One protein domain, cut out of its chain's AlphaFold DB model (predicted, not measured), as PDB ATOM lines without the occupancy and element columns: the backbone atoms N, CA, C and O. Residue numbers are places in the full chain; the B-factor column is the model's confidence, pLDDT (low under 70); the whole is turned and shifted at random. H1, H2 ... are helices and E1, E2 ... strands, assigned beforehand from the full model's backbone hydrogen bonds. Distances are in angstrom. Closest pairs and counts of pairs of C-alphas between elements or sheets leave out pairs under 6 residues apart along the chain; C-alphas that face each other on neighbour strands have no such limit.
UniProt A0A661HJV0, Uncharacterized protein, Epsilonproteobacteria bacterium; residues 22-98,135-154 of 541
ATOM      1  N   MET A  22       2.265  -2.703 -77.567       54.91
ATOM      2  CA  MET A  22       3.240  -1.973 -76.753       54.91
ATOM      3  C   MET A  22       2.732  -0.578 -76.381       54.91
ATOM      4  O   MET A  22       2.861  -0.192 -75.224       54.91
ATOM      5  N   MET A  23       2.086   0.148 -77.301       51.94
ATOM      6  CA  MET A  23       1.449   1.433 -76.987       51.94
ATOM      7  C   MET A  23       0.246   1.271 -76.051       51.94
ATOM      8  O   MET A  23       0.050   2.102 -75.169       51.94
ATOM      9  N   ALA A  24      -0.552   0.210 -76.196       54.66
ATOM     10  CA  ALA A  24      -1.631  -0.102 -75.260       54.66
ATOM     11  C   ALA A  24      -1.083  -0.481 -73.874       54.66
ATOM     12  O   ALA A  24      -1.600  -0.000 -72.873       54.66
ATOM     13  N   GLY A  25       0.003  -1.260 -73.811       53.47
ATOM     14  CA  GLY A  25       0.696  -1.604 -72.568       53.47
ATOM     15  C   GLY A  25       1.386  -0.410 -71.899       53.47
ATOM     16  O   GLY A  25       1.353  -0.295 -70.678       53.47
ATOM     17  N   GLN A  26       1.961   0.517 -72.672       56.62
ATOM     18  CA  GLN A  26       2.498   1.781 -72.152       56.62
ATOM     19  C   GLN A  26       1.386   2.694 -71.638       56.62
ATOM     20  O   GLN A  26       1.520   3.239 -70.551       56.62
ATOM     21  N   ARG A  27       0.258   2.800 -72.351       52.09
ATOM     22  CA  ARG A  27      -0.916   3.553 -71.878       52.09
ATOM     23  C   ARG A  27      -1.549   2.932 -70.636       52.09
ATOM     24  O   ARG A  27      -1.987   3.679 -69.771       52.09
ATOM     25  N   ALA A  28      -1.578   1.603 -70.532       53.84
ATOM     26  CA  ALA A  28      -2.027   0.906 -69.330       53.84
ATOM     27  C   ALA A  28      -1.094   1.207 -68.147       53.84
ATOM     28  O   ALA A  28      -1.565   1.690 -67.128       53.84
ATOM     29  N   LYS A  29       0.229   1.084 -68.324       59.06
ATOM     30  CA  LYS A  29       1.206   1.466 -67.289       59.06
ATOM     31  C   LYS A  29       1.122   2.941 -66.900       59.06
ATOM     32  O   LYS A  29       1.215   3.271 -65.727       59.06
ATOM     33  N   GLU A  30       0.947   3.844 -67.862       58.03
ATOM     34  CA  GLU A  30       0.734   5.265 -67.576       58.03
ATOM     35  C   GLU A  30      -0.588   5.519 -66.847       58.03
ATOM     36  O   GLU A  30      -0.644   6.398 -65.991       58.03
ATOM     37  N   SER A  31      -1.641   4.765 -67.164       61.88
ATOM     38  CA  SER A  31      -2.922   4.817 -66.460       61.88
ATOM     39  C   SER A  31      -2.784   4.320 -65.022       61.88
ATOM     40  O   SER A  31      -3.270   4.990 -64.113       61.88
ATOM     41  N   ASP A  32      -2.074   3.213 -64.807       63.94
ATOM     42  CA  ASP A  32      -1.812   2.648 -63.481       63.94
ATOM     43  C   ASP A  32      -0.970   3.615 -62.641       63.94
ATOM     44  O   ASP A  32      -1.364   3.963 -61.533       63.94
ATOM     45  N   MET A  33       0.103   4.185 -63.205       61.78
ATOM     46  CA  MET A  33       0.907   5.215 -62.529       61.78
ATOM     47  C   MET A  33       0.094   6.478 -62.205       61.78
ATOM     48  O   MET A  33       0.305   7.109 -61.168       61.78
ATOM     49  N   ARG A  34      -0.847   6.878 -63.073       62.22
ATOM     50  CA  ARG A  34      -1.748   8.012 -62.801       62.22
ATOM     51  C   ARG A  34      -2.755   7.684 -61.703       62.22
ATOM     52  O   ARG A  34      -3.025   8.555 -60.882       62.22
ATOM     53  N   MET A  35      -3.290   6.465 -61.680       65.50
ATOM     54  CA  MET A  35      -4.193   5.994 -60.629       65.50
ATOM     55  C   MET A  35      -3.476   5.899 -59.283       65.50
ATOM     56  O   MET A  35      -3.989   6.415 -58.297       65.50
ATOM     57  N   GLU A  36      -2.266   5.342 -59.241       66.06
ATOM     58  CA  GLU A  36      -1.429   5.309 -58.036       66.06
ATOM     59  C   GLU A  36      -1.095   6.721 -57.545       66.06
ATOM     60  O   GLU A  36      -1.240   7.019 -56.360       66.06
ATOM     61  N   ALA A  37      -0.720   7.637 -58.445       59.12
ATOM     62  CA  ALA A  37      -0.462   9.029 -58.082       59.12
ATOM     63  C   ALA A  37      -1.725   9.756 -57.585       59.12
ATOM     64  O   ALA A  37      -1.637  10.608 -56.696       59.12
ATOM     65  N   PHE A  38      -2.893   9.440 -58.149       69.00
ATOM     66  CA  PHE A  38      -4.177   9.974 -57.702       69.00
ATOM     67  C   PHE A  38      -4.548   9.436 -56.317       69.00
ATOM     68  O   PHE A  38      -4.879  10.224 -55.431       69.00
ATOM     69  N   GLN A  39      -4.395   8.129 -56.100       66.75
ATOM     70  CA  GLN A  39      -4.626   7.475 -54.815       66.75
ATOM     71  C   GLN A  39      -3.699   8.042 -53.736       66.75
ATOM     72  O   GLN A  39      -4.168   8.441 -52.676       66.75
ATOM     73  N   LEU A  40      -2.408   8.209 -54.038       62.12
ATOM     74  CA  LEU A  40      -1.432   8.809 -53.125       62.12
ATOM     75  C   LEU A  40      -1.802  10.253 -52.746       62.12
ATOM     76  O   LEU A  40      -1.591  10.671 -51.609       62.12
ATOM     77  N   ARG A  41      -2.349  11.040 -53.683       61.94
ATOM     78  CA  ARG A  41      -2.846  12.395 -53.385       61.94
ATOM     79  C   ARG A  41      -4.085  12.357 -52.499       61.94
ATOM     80  O   ARG A  41      -4.163  13.155 -51.571       61.94
ATOM     81  N   GLN A  42      -5.022  11.455 -52.773       65.94
ATOM     82  CA  GLN A  42      -6.231  11.294 -51.968       65.94
ATOM     83  C   GLN A  42      -5.899  10.829 -50.545       65.94
ATOM     84  O   GLN A  42      -6.459  11.352 -49.583       65.94
ATOM     85  N   ASP A  43      -4.948   9.906 -50.406       62.94
ATOM     86  CA  ASP A  43      -4.457   9.437 -49.113       62.94
ATOM     87  C   ASP A  43      -3.780  10.581 -48.350       62.94
ATOM     88  O   ASP A  43      -4.170  10.860 -47.222       62.94
ATOM     89  N   ARG A  44      -2.893  11.360 -48.987       61.25
ATOM     90  CA  ARG A  44      -2.287  12.550 -48.352       61.25
ATOM     91  C   ARG A  44      -3.317  13.590 -47.912       61.25
ATOM     92  O   ARG A  44      -3.190  14.139 -46.824       61.25
ATOM     93  N   GLN A  45      -4.334  13.855 -48.730       61.59
ATOM     94  CA  GLN A  45      -5.412  14.782 -48.366       61.59
ATOM     95  C   GLN A  45      -6.237  14.262 -47.186       61.59
ATOM     96  O   GLN A  45      -6.613  15.039 -46.310       61.59
ATOM     97  N   THR A  46      -6.497  12.954 -47.150       67.38
ATOM     98  CA  THR A  46      -7.187  12.303 -46.031       67.38
ATOM     99  C   THR A  46      -6.346  12.403 -44.761       67.38
ATOM    100  O   THR A  46      -6.863  12.794 -43.718       67.38
ATOM    101  N   ASP A  47      -5.041  12.153 -44.857       65.88
ATOM    102  CA  ASP A  47      -4.107  12.259 -43.737       65.88
ATOM    103  C   ASP A  47      -4.029  13.685 -43.188       65.88
ATOM    104  O   ASP A  47      -4.068  13.880 -41.977       65.88
ATOM    105  N   GLU A  48      -3.915  14.694 -44.055       66.81
ATOM    106  CA  GLU A  48      -3.890  16.103 -43.646       66.81
ATOM    107  C   GLU A  48      -5.203  16.515 -42.971       66.81
ATOM    108  O   GLU A  48      -5.186  17.176 -41.927       66.81
ATOM    109  N   TYR A  49      -6.336  16.079 -43.525       69.44
ATOM    110  CA  TYR A  49      -7.655  16.340 -42.961       69.44
ATOM    111  C   TYR A  49      -7.830  15.695 -41.580       69.44
ATOM    112  O   TYR A  49      -8.215  16.373 -40.621       69.44
ATOM    113  N   GLU A  50      -7.516  14.405 -41.447       74.25
ATOM    114  CA  GLU A  50      -7.654  13.678 -40.185       74.25
ATOM    115  C   GLU A  50      -6.665  14.181 -39.127       74.25
ATOM    116  O   GLU A  50      -7.062  14.371 -37.976       74.25
ATOM    117  N   LYS A  51      -5.420  14.507 -39.505       72.31
ATOM    118  CA  LYS A  51      -4.450  15.161 -38.605       72.31
ATOM    119  C   LYS A  51      -4.968  16.501 -38.093       72.31
ATOM    120  O   LYS A  51      -4.851  16.790 -36.902       72.31
ATOM    121  N   GLY A  52      -5.567  17.309 -38.969       68.06
ATOM    122  CA  GLY A  52      -6.193  18.574 -38.586       68.06
ATOM    123  C   GLY A  52      -7.328  18.384 -37.574       68.06
ATOM    124  O   GLY A  52      -7.361  19.068 -36.552       68.06
ATOM    125  N   GLN A  53      -8.219  17.418 -37.821       74.19
ATOM    126  CA  GLN A  53      -9.338  17.083 -36.930       74.19
ATOM    127  C   GLN A  53      -8.877  16.537 -35.571       74.19
ATOM    128  O   GLN A  53      -9.436  16.909 -34.536       74.19
ATOM    129  N   PHE A  54      -7.848  15.687 -35.555       79.31
ATOM    130  CA  PHE A  54      -7.261  15.179 -34.318       79.31
ATOM    131  C   PHE A  54      -6.665  16.319 -33.481       79.31
ATOM    132  O   PHE A  54      -7.011  16.470 -32.306       79.31
ATOM    133  N   ASN A  55      -5.846  17.179 -34.101       77.50
ATOM    134  CA  ASN A  55      -5.233  18.326 -33.427       77.50
ATOM    135  C   ASN A  55      -6.284  19.299 -32.872       77.50
ATOM    136  O   ASN A  55      -6.154  19.768 -31.741       77.50
ATOM    137  N   GLU A  56      -7.354  19.561 -33.624       78.88
ATOM    138  CA  GLU A  56      -8.466  20.406 -33.180       78.88
ATOM    139  C   GLU A  56      -9.147  19.860 -31.923       78.88
ATOM    140  O   GLU A  56      -9.354  20.585 -30.945       78.88
ATOM    141  N   ARG A  57      -9.478  18.566 -31.921       84.12
ATOM    142  CA  ARG A  57     -10.147  17.915 -30.789       84.12
ATOM    143  C   ARG A  57      -9.254  17.887 -29.557       84.12
ATOM    144  O   ARG A  57      -9.714  18.272 -28.481       84.12
ATOM    145  N   MET A  58      -7.986  17.516 -29.722       81.81
ATOM    146  CA  MET A  58      -6.999  17.522 -28.639       81.81
ATOM    147  C   MET A  58      -6.809  18.919 -28.048       81.81
ATOM    148  O   MET A  58      -6.755  19.072 -26.828       81.81
ATOM    149  N   TYR A  59      -6.788  19.954 -28.889       85.56
ATOM    150  CA  TYR A  59      -6.685  21.336 -28.432       85.56
ATOM    151  C   TYR A  59      -7.919  21.747 -27.620       85.56
ATOM    152  O   TYR A  59      -7.785  22.323 -26.544       85.56
ATOM    153  N   ASN A  60      -9.124  21.400 -28.076       81.25
ATOM    154  CA  ASN A  60     -10.353  21.704 -27.339       81.25
ATOM    155  C   ASN A  60     -10.390  21.005 -25.971       81.25
ATOM    156  O   ASN A  60     -10.739  21.635 -24.972       81.25
ATOM    157  N   ILE A  61      -9.974  19.736 -25.902       84.44
ATOM    158  CA  ILE A  61      -9.865  18.997 -24.636       84.44
ATOM    159  C   ILE A  61      -8.841  19.673 -23.711       84.44
ATOM    160  O   ILE A  61      -9.146  19.895 -22.539       84.44
ATOM    161  N   ARG A  62      -7.671  20.073 -24.236       87.06
ATOM    162  CA  ARG A  62      -6.644  20.825 -23.487       87.06
ATOM    163  C   ARG A  62      -7.221  22.095 -22.867       87.06
ATOM    164  O   ARG A  62      -7.000  22.338 -21.685       87.06
ATOM    165  N   GLN A  63      -7.972  22.892 -23.630       81.69
ATOM    166  CA  GLN A  63      -8.553  24.144 -23.128       81.69
ATOM    167  C   GLN A  63      -9.607  23.898 -22.039       81.69
ATOM    168  O   GLN A  63      -9.604  24.586 -21.019       81.69
ATOM    169  N   ILE A  64     -10.469  22.889 -22.210       80.00
ATOM    170  CA  ILE A  64     -11.448  22.493 -21.184       80.00
ATOM    171  C   ILE A  64     -10.718  22.084 -19.900       80.00
ATOM    172  O   ILE A  64     -11.019  22.615 -18.831       80.00
ATOM    173  N   HIS A  65      -9.714  21.213 -20.016       80.69
ATOM    174  CA  HIS A  65      -8.924  20.738 -18.881       80.69
ATOM    175  C   HIS A  65      -8.183  21.876 -18.163       80.69
ATOM    176  O   HIS A  65      -8.193  21.961 -16.931       80.69
ATOM    177  N   LYS A  66      -7.562  22.785 -18.926       80.75
ATOM    178  CA  LYS A  66      -6.833  23.953 -18.407       80.75
ATOM    179  C   LYS A  66      -7.739  24.881 -17.601       80.75
ATOM    180  O   LYS A  66      -7.316  25.392 -16.568       80.75
ATOM    181  N   ASN A  67      -8.990  25.033 -18.027       74.19
ATOM    182  CA  ASN A  67      -9.994  25.847 -17.343       74.19
ATOM    183  C   ASN A  67     -10.707  25.106 -16.194       74.19
ATOM    184  O   ASN A  67     -11.664  25.632 -15.632       74.19
ATOM    185  N   GLY A  68     -10.264  23.892 -15.840       73.12
ATOM    186  CA  GLY A  68     -10.867  23.079 -14.778       73.12
ATOM    187  C   GLY A  68     -12.216  22.457 -15.151       73.12
ATOM    188  O   GLY A  68     -12.931  21.979 -14.276       73.12
ATOM    189  N   GLY A  69     -12.578  22.470 -16.436       74.75
ATOM    190  CA  GLY A  69     -13.792  21.844 -16.938       74.75
ATOM    191  C   GLY A  69     -13.677  20.320 -17.023       74.75
ATOM    192  O   GLY A  69     -12.584  19.759 -17.123       74.75
ATOM    193  N   ASN A  70     -14.826  19.644 -17.023       82.12
ATOM    194  CA  ASN A  70     -14.891  18.199 -17.218       82.12
ATOM    195  C   ASN A  70     -14.628  17.843 -18.691       82.12
ATOM    196  O   ASN A  70     -15.355  18.280 -19.581       82.12
ATOM    197  N   VAL A  71     -13.606  17.025 -18.935       84.75
ATOM    198  CA  VAL A  71     -13.207  16.583 -20.280       84.75
ATOM    199  C   VAL A  71     -13.901  15.308 -20.760       84.75
ATOM    200  O   VAL A  71     -13.746  14.962 -21.929       84.75
ATOM    201  N   GLY A  72     -14.650  14.606 -19.903       86.75
ATOM    202  CA  GLY A  72     -15.169  13.259 -20.180       86.75
ATOM    203  C   GLY A  72     -15.935  13.151 -21.495       86.75
ATOM    204  O   GLY A  72     -15.568  12.356 -22.358       86.75
ATOM    205  N   ASP A  73     -16.926  14.017 -21.707       87.00
ATOM    206  CA  ASP A  73     -17.725  14.029 -22.941       87.00
ATOM    207  C   ASP A  73     -16.877  14.307 -24.189       87.00
ATOM    208  O   ASP A  73     -17.142  13.782 -25.274       87.00
ATOM    209  N   SER A  74     -15.850  15.146 -24.056       87.75
ATOM    210  CA  SER A  74     -14.942  15.471 -25.154       87.75
ATOM    211  C   SER A  74     -14.003  14.311 -25.483       87.75
ATOM    212  O   SER A  74     -13.722  14.099 -26.663       87.75
ATOM    213  N   LEU A  75     -13.575  13.536 -24.482       88.69
ATOM    214  CA  LEU A  75     -12.806  12.305 -24.685       88.69
ATOM    215  C   LEU A  75     -13.652  11.227 -25.372       88.69
ATOM    216  O   LEU A  75     -13.191  10.641 -26.346       88.69
ATOM    217  N   VAL A  76     -14.911  11.031 -24.960       89.94
ATOM    218  CA  VAL A  76     -15.836  10.093 -25.632       89.94
ATOM    219  C   VAL A  76     -16.013  10.468 -27.104       89.94
ATOM    220  O   VAL A  76     -15.868   9.628 -27.986       89.94
ATOM    221  N   LYS A  77     -16.228  11.753 -27.403       89.81
ATOM    222  CA  LYS A  77     -16.346  12.236 -28.789       89.81
ATOM    223  C   LYS A  77     -15.058  12.088 -29.600       89.81
ATOM    224  O   LYS A  77     -15.131  11.988 -30.826       89.81
ATOM    225  N   LEU A  78     -13.889  12.161 -28.963       86.06
ATOM    226  CA  LEU A  78     -12.608  11.903 -29.620       86.06
ATOM    227  C   LEU A  78     -12.464  10.410 -29.935       86.06
ATOM    228  O   LEU A  78     -12.152  10.063 -31.070       86.06
ATOM    229  N   ASN A  79     -12.766   9.543 -28.977       89.31
ATOM    230  CA  ASN A  79     -12.752   8.089 -29.123       89.31
ATOM    231  C   ASN A  79     -13.707   7.596 -30.229       89.31
ATOM    232  O   ASN A  79     -13.317   6.871 -31.148       89.31
ATOM    233  N   ASP A  80     -14.942   8.096 -30.234       92.19
ATOM    234  CA  ASP A  80     -15.935   7.799 -31.275       92.19
ATOM    235  C   ASP A  80     -15.491   8.239 -32.674       92.19
ATOM    236  O   ASP A  80     -15.902   7.656 -33.678       92.19
ATOM    237  N   TRP A  81     -14.697   9.309 -32.755       90.44
ATOM    238  CA  TRP A  81     -14.148   9.793 -34.014       90.44
ATOM    239  C   TRP A  81     -12.926   8.976 -34.444       90.44
ATOM    240  O   TRP A  81     -12.880   8.532 -35.591       90.44
ATOM    241  N   THR A  82     -11.971   8.731 -33.537       86.62
ATOM    242  CA  THR A  82     -10.751   7.956 -33.829       86.62
ATOM    243  C   THR A  82     -11.106   6.560 -34.325       86.62
ATOM    244  O   THR A  82     -10.656   6.196 -35.407       86.62
ATOM    245  N   SER A  83     -12.023   5.855 -33.653       89.12
ATOM    246  CA  SER A  83     -12.514   4.519 -34.047       89.12
ATOM    247  C   SER A  83     -13.128   4.441 -35.454       89.12
ATOM    248  O   SER A  83     -13.205   3.359 -36.034       89.12
ATOM    249  N   LYS A  84     -13.559   5.574 -36.022       88.25
ATOM    250  CA  LYS A  84     -14.141   5.671 -37.374       88.25
ATOM    251  C   LYS A  84     -13.183   6.270 -38.407       88.25
ATOM    252  O   LYS A  84     -13.518   6.286 -39.591       88.25
ATOM    253  N   SER A  85     -12.036   6.791 -37.979       77.06
ATOM    254  CA  SER A  85     -11.038   7.407 -38.859       77.06
ATOM    255  C   SER A  85     -10.208   6.355 -39.597       77.06
ATOM    256  O   SER A  85     -10.061   5.222 -39.136       77.06
ATOM    257  N   LYS A  86      -9.633   6.715 -40.745       81.50
ATOM    258  CA  LYS A  86      -8.754   5.812 -41.493       81.50
ATOM    259  C   LYS A  86      -7.426   5.605 -40.763       81.50
ATOM    260  O   LYS A  86      -6.955   4.471 -40.707       81.50
ATOM    261  N   ASN A  87      -6.862   6.676 -40.199       73.56
ATOM    262  CA  ASN A  87      -5.505   6.681 -39.647       73.56
ATOM    263  C   ASN A  87      -5.403   6.480 -38.129       73.56
ATOM    264  O   ASN A  87      -4.313   6.177 -37.658       73.56
ATOM    265  N   TYR A  88      -6.488   6.635 -37.361       76.50
ATOM    266  CA  TYR A  88      -6.455   6.553 -35.888       76.50
ATOM    267  C   TYR A  88      -7.355   5.458 -35.297       76.50
ATOM    268  O   TYR A  88      -7.462   5.349 -34.080       76.50
ATOM    269  N   LYS A  89      -8.023   4.643 -36.124       81.88
ATOM    270  CA  LYS A  89      -8.969   3.607 -35.652       81.88
ATOM    271  C   LYS A  89      -8.357   2.533 -34.758       81.88
ATOM    272  O   LYS A  89      -9.073   1.957 -33.947       81.88
ATOM    273  N   ASP A  90      -7.061   2.283 -34.917       79.88
ATOM    274  CA  ASP A  90      -6.332   1.246 -34.190       79.88
ATOM    275  C   ASP A  90      -5.543   1.831 -33.001       79.88
ATOM    276  O   ASP A  90      -4.865   1.099 -32.281       79.88
ATOM    277  N   GLU A  91      -5.629   3.149 -32.776       77.56
ATOM    278  CA  GLU A  91      -4.957   3.815 -31.663       77.56
ATOM    279  C   GLU A  91      -5.665   3.527 -30.323       77.56
ATOM    280  O   GLU A  91      -6.901   3.413 -30.269       77.56
ATOM    281  N   PRO A  92      -4.906   3.445 -29.211       81.62
ATOM    282  CA  PRO A  92      -5.472   3.342 -27.873       81.62
ATOM    283  C   PRO A  92      -6.501   4.439 -27.591       81.62
ATOM    284  O   PRO A  92      -6.411   5.562 -28.078       81.62
ATOM    285  N   GLN A  93      -7.499   4.117 -26.776       86.50
ATOM    286  CA  GLN A  93      -8.570   5.055 -26.456       86.50
ATOM    287  C   GLN A  93      -8.204   5.903 -25.236       86.50
ATOM    288  O   GLN A  93      -7.502   5.450 -24.325       86.50
ATOM    289  N   PHE A  94      -8.708   7.133 -25.200       88.81
ATOM    290  CA  PHE A  94      -8.565   7.988 -24.030       88.81
ATOM    291  C   PHE A  94      -9.587   7.621 -22.956       88.81
ATOM    292  O   PHE A  94     -10.732   7.283 -23.259       88.81
ATOM    293  N   SER A  95      -9.217   7.741 -21.687       88.25
ATOM    294  CA  SER A  95     -10.155   7.574 -20.577       88.25
ATOM    295  C   SER A  95      -9.834   8.509 -19.416       88.25
ATOM    296  O   SER A  95      -8.763   9.112 -19.358       88.25
ATOM    297  N   ILE A  96     -10.795   8.663 -18.505       88.12
ATOM    298  CA  ILE A  96     -10.559   9.297 -17.209       88.12
ATOM    299  C   ILE A  96     -10.252   8.172 -16.223       88.12
ATOM    300  O   ILE A  96     -11.109   7.325 -15.971       88.12
ATOM    301  N   GLY A  97      -9.032   8.157 -15.695       85.31
ATOM    302  CA  GLY A  97      -8.620   7.226 -14.654       85.31
ATOM    303  C   GLY A  97      -9.061   7.678 -13.261       85.31
ATOM    304  O   GLY A  97      -9.650   8.748 -13.076       85.31
ATOM    305  N   ASN A  98      -8.734   6.868 -12.258       87.12
ATOM    306  CA  ASN A  98      -8.987   7.176 -10.859       87.12
ATOM    307  C   ASN A  98      -7.731   6.913 -10.028       87.12
ATOM    308  O   ASN A  98      -7.210   5.803  -9.983       87.12
ATOM    309  N   PRO A 135      -6.915  11.727 -13.404       84.25
ATOM    310  CA  PRO A 135      -5.906  11.580 -14.440       84.25
ATOM    311  C   PRO A 135      -6.569  11.268 -15.779       84.25
ATOM    312  O   PRO A 135      -7.535  10.509 -15.847       84.25
ATOM    313  N   ILE A 136      -6.031  11.833 -16.856       88.06
ATOM    314  CA  ILE A 136      -6.373  11.405 -18.212       88.06
ATOM    315  C   ILE A 136      -5.420  10.272 -18.570       88.06
ATOM    316  O   ILE A 136      -4.217  10.375 -18.331       88.06
ATOM    317  N   MET A 137      -5.956   9.203 -19.138       86.19
ATOM    318  CA  MET A 137      -5.199   8.042 -19.582       86.19
ATOM    319  C   MET A 137      -5.304   7.907 -21.100       86.19
ATOM    320  O   MET A 137      -6.360   8.192 -21.670       86.19
ATOM    321  N   PHE A 138      -4.235   7.450 -21.745       85.50
ATOM    322  CA  PHE A 138      -4.229   7.022 -23.146       85.50
ATOM    323  C   PHE A 138      -3.824   5.548 -23.193       85.50
ATOM    324  O   PHE A 138      -2.658   5.207 -22.970       85.50
ATOM    325  N   GLY A 139      -4.811   4.668 -23.382       82.56
ATOM    326  CA  GLY A 139      -4.672   3.269 -22.986       82.56
ATOM    327  C   GLY A 139      -4.315   3.170 -21.499       82.56
ATOM    328  O   GLY A 139      -5.005   3.730 -20.648       82.56
ATOM    329  N   ASP A 140      -3.201   2.509 -21.205       80.06
ATOM    330  CA  ASP A 140      -2.759   2.199 -19.840       80.06
ATOM    331  C   ASP A 140      -1.829   3.277 -19.252       80.06
ATOM    332  O   ASP A 140      -1.363   3.150 -18.116       80.06
ATOM    333  N   LYS A 141      -1.501   4.306 -20.043       83.25
ATOM    334  CA  LYS A 141      -0.485   5.314 -19.717       83.25
ATOM    335  C   LYS A 141      -1.106   6.611 -19.243       83.25
ATOM    336  O   LYS A 141      -2.146   7.025 -19.758       83.25
ATOM    337  N   PHE A 142      -0.423   7.286 -18.325       82.06
ATOM    338  CA  PHE A 142      -0.822   8.623 -17.898       82.06
ATOM    339  C   PHE A 142      -0.570   9.628 -19.018       82.06
ATOM    340  O   PHE A 142       0.526   9.720 -19.565       82.06
ATOM    341  N   PHE A 143      -1.596  10.397 -19.355       84.31
ATOM    342  CA  PHE A 143      -1.510  11.421 -20.376       84.31
ATOM    343  C   PHE A 143      -1.326  12.796 -19.736       84.31
ATOM    344  O   PHE A 143      -2.116  13.222 -18.890       84.31
ATOM    345  N   ASP A 144      -0.308  13.515 -20.195       79.44
ATOM    346  CA  ASP A 144      -0.067  14.906 -19.837       79.44
ATOM    347  C   ASP A 144      -0.002  15.770 -21.097       79.44
ATOM    348  O   ASP A 144       0.730  15.467 -22.040       79.44
ATOM    349  N   PHE A 145      -0.779  16.856 -21.110       79.75
ATOM    350  CA  PHE A 145      -0.865  17.743 -22.268       79.75
ATOM    351  C   PHE A 145       0.443  18.476 -22.556       79.75
ATOM    352  O   PHE A 145       0.732  18.694 -23.729       79.75
ATOM    353  N   ASP A 146       1.221  18.843 -21.535       72.94
ATOM    354  CA  ASP A 146       2.457  19.605 -21.741       72.94
ATOM    355  C   ASP A 146       3.527  18.700 -22.366       72.94
ATOM    356  O   ASP A 146       4.195  19.079 -23.330       72.94
ATOM    357  N   THR A 147       3.627  17.464 -21.879       74.12
ATOM    358  CA  THR A 147       4.539  16.451 -22.428       74.12
ATOM    359  C   THR A 147       4.115  16.003 -23.822       74.12
ATOM    360  O   THR A 147       4.958  15.877 -24.714       74.12
ATOM    361  N   PHE A 148       2.812  15.839 -24.058       74.19
ATOM    362  CA  PHE A 148       2.284  15.582 -25.396       74.19
ATOM    363  C   PHE A 148       2.586  16.734 -26.364       74.19
ATOM    364  O   PHE A 148       3.060  16.491 -27.472       74.19
ATOM    365  N   GLU A 149       2.364  17.984 -25.955       71.06
ATOM    366  CA  GLU A 149       2.643  19.168 -26.775       71.06
ATOM    367  C   GLU A 149       4.132  19.294 -27.112       71.06
ATOM    368  O   GLU A 149       4.472  19.618 -28.250       71.06
ATOM    369  N   ALA A 150       5.021  18.978 -26.169       63.50
ATOM    370  CA  ALA A 150       6.460  18.954 -26.416       63.50
ATOM    371  C   ALA A 150       6.877  17.859 -27.416       63.50
ATOM    372  O   ALA A 150       7.790  18.073 -28.215       63.50
ATOM    373  N   GLY A 151       6.214  16.697 -27.387       56.50
ATOM    374  CA  GLY A 151       6.512  15.564 -28.270       56.50
ATOM    375  C   GLY A 151       5.852  15.632 -29.654       56.50
ATOM    376  O   GLY A 151       6.364  15.046 -30.609       56.50
ATOM    377  N   ALA A 152       4.734  16.347 -29.796       64.75
ATOM    378  CA  ALA A 152       3.931  16.396 -31.017       64.75
ATOM    379  C   ALA A 152       4.060  17.752 -31.740       64.75
ATOM    380  O   ALA A 152       3.189  18.614 -31.638       64.75
ATOM    381  N   SER A 153       5.116  17.931 -32.543       54.38
ATOM    382  CA  SER A 153       5.435  19.197 -33.242       54.38
ATOM    383  C   SER A 153       4.294  19.786 -34.090       54.38
ATOM    384  O   SER A 153       4.085  21.004 -34.116       54.38
ATOM    385  N   ASN A 154       3.515  18.929 -34.758       53.41
ATOM    386  CA  ASN A 154       2.334  19.346 -35.518       53.41
ATOM    387  C   ASN A 154       1.228  19.891 -34.603       53.41
ATOM    388  O   ASN A 154       0.607  20.903 -34.920       53.41
TER     389      ASN A 154
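Overview. This is residues 22 to 98 and 135 to 154 of the 541 residues of an uncharacterized protein of Epsilonproteobacteria bacterium (UniProt A0A661HJV0). One very long helix, H1, makes the long axis, and a small head gathers at its far end: H2 folds back beside the last turns of H1 as a helical hairpin, and a small sheet of three short strands and the short helix H3 complete the head. Residues 22 to 42 of H1 stick out free as an arm. The printed part has 97 residues with three named helices and three named strands, in the order H1, H2, E1, E2, E3, H3; the sheet has the order E1, E2, E3, all antiparallel, and the class is mostly helix. The whole is extended, with a radius of gyration of the C-alphas of 19.4 A, and spans 67 by 21 by 20 A.

Along the chain. H1, residues 22 to 66, begins at C-alpha 22 at (3.240, -1.973, -76.753), ends at C-alpha 66 at (-6.833, 23.953, -18.407) and is 64.6 A long. H2, residues 72 to 82, is 15.3 A long. E1 is residues 94 to 96, E2 residues 136 to 138 and E3 residues 141 to 143, with lengths of 7.2 A, 6.9 A and 6.2 A. H3, residues 145 to 151, is 9.8 A long and ends at C-alpha 151 at (6.512, 15.564, -28.270).

Arrangement. H1 touches H2 with residues 54 to 61 alone, the closest C-alphas being those of Ile 61 and Ser 74, 6.2 A apart. The two form a hairpin, at a shallow tilt of 5 degrees, opposite ways. H2 is on the sheet but only grazes it, with its residues 72 to 79; its closest C-alphas to E1 are those of Leu 75 and Phe 94, 6.1 A apart. E1 and E2 are antiparallel at 151 degrees, with N 95 and O 137 within hydrogen-bond range at 2.9 A. E2 and E3 form an antiparallel hairpin at 126 degrees, with N 143 and O 136 within hydrogen-bond range at 2.8 A. H3 is not on the sheet, and is close to but not clearly touching H1, with the closest C-alphas, of Arg 62 and Phe 145, 6.7 A apart. H2 and H3 are apart. In H1, H2 and H3 every O i to N i+4 pair is within hydrogen-bond range.

Size, cuts and confidence. The two C-alphas farthest apart, of Met 22 and Gly 68, are 68.3 A apart. Without residues 22 to 42 the body spans 38 by 22 by 20 A. Residues 99 to 134, in the link from E1 to E2, are not printed, and C-alphas 98 and 135 are 6.5 A apart across the cut. The link from H2 to E1, 11 residues, is long. The mean pLDDT of the printed part is 74.9; residues 22 to 49, residue 52 and residues 150 to 154 are under 70.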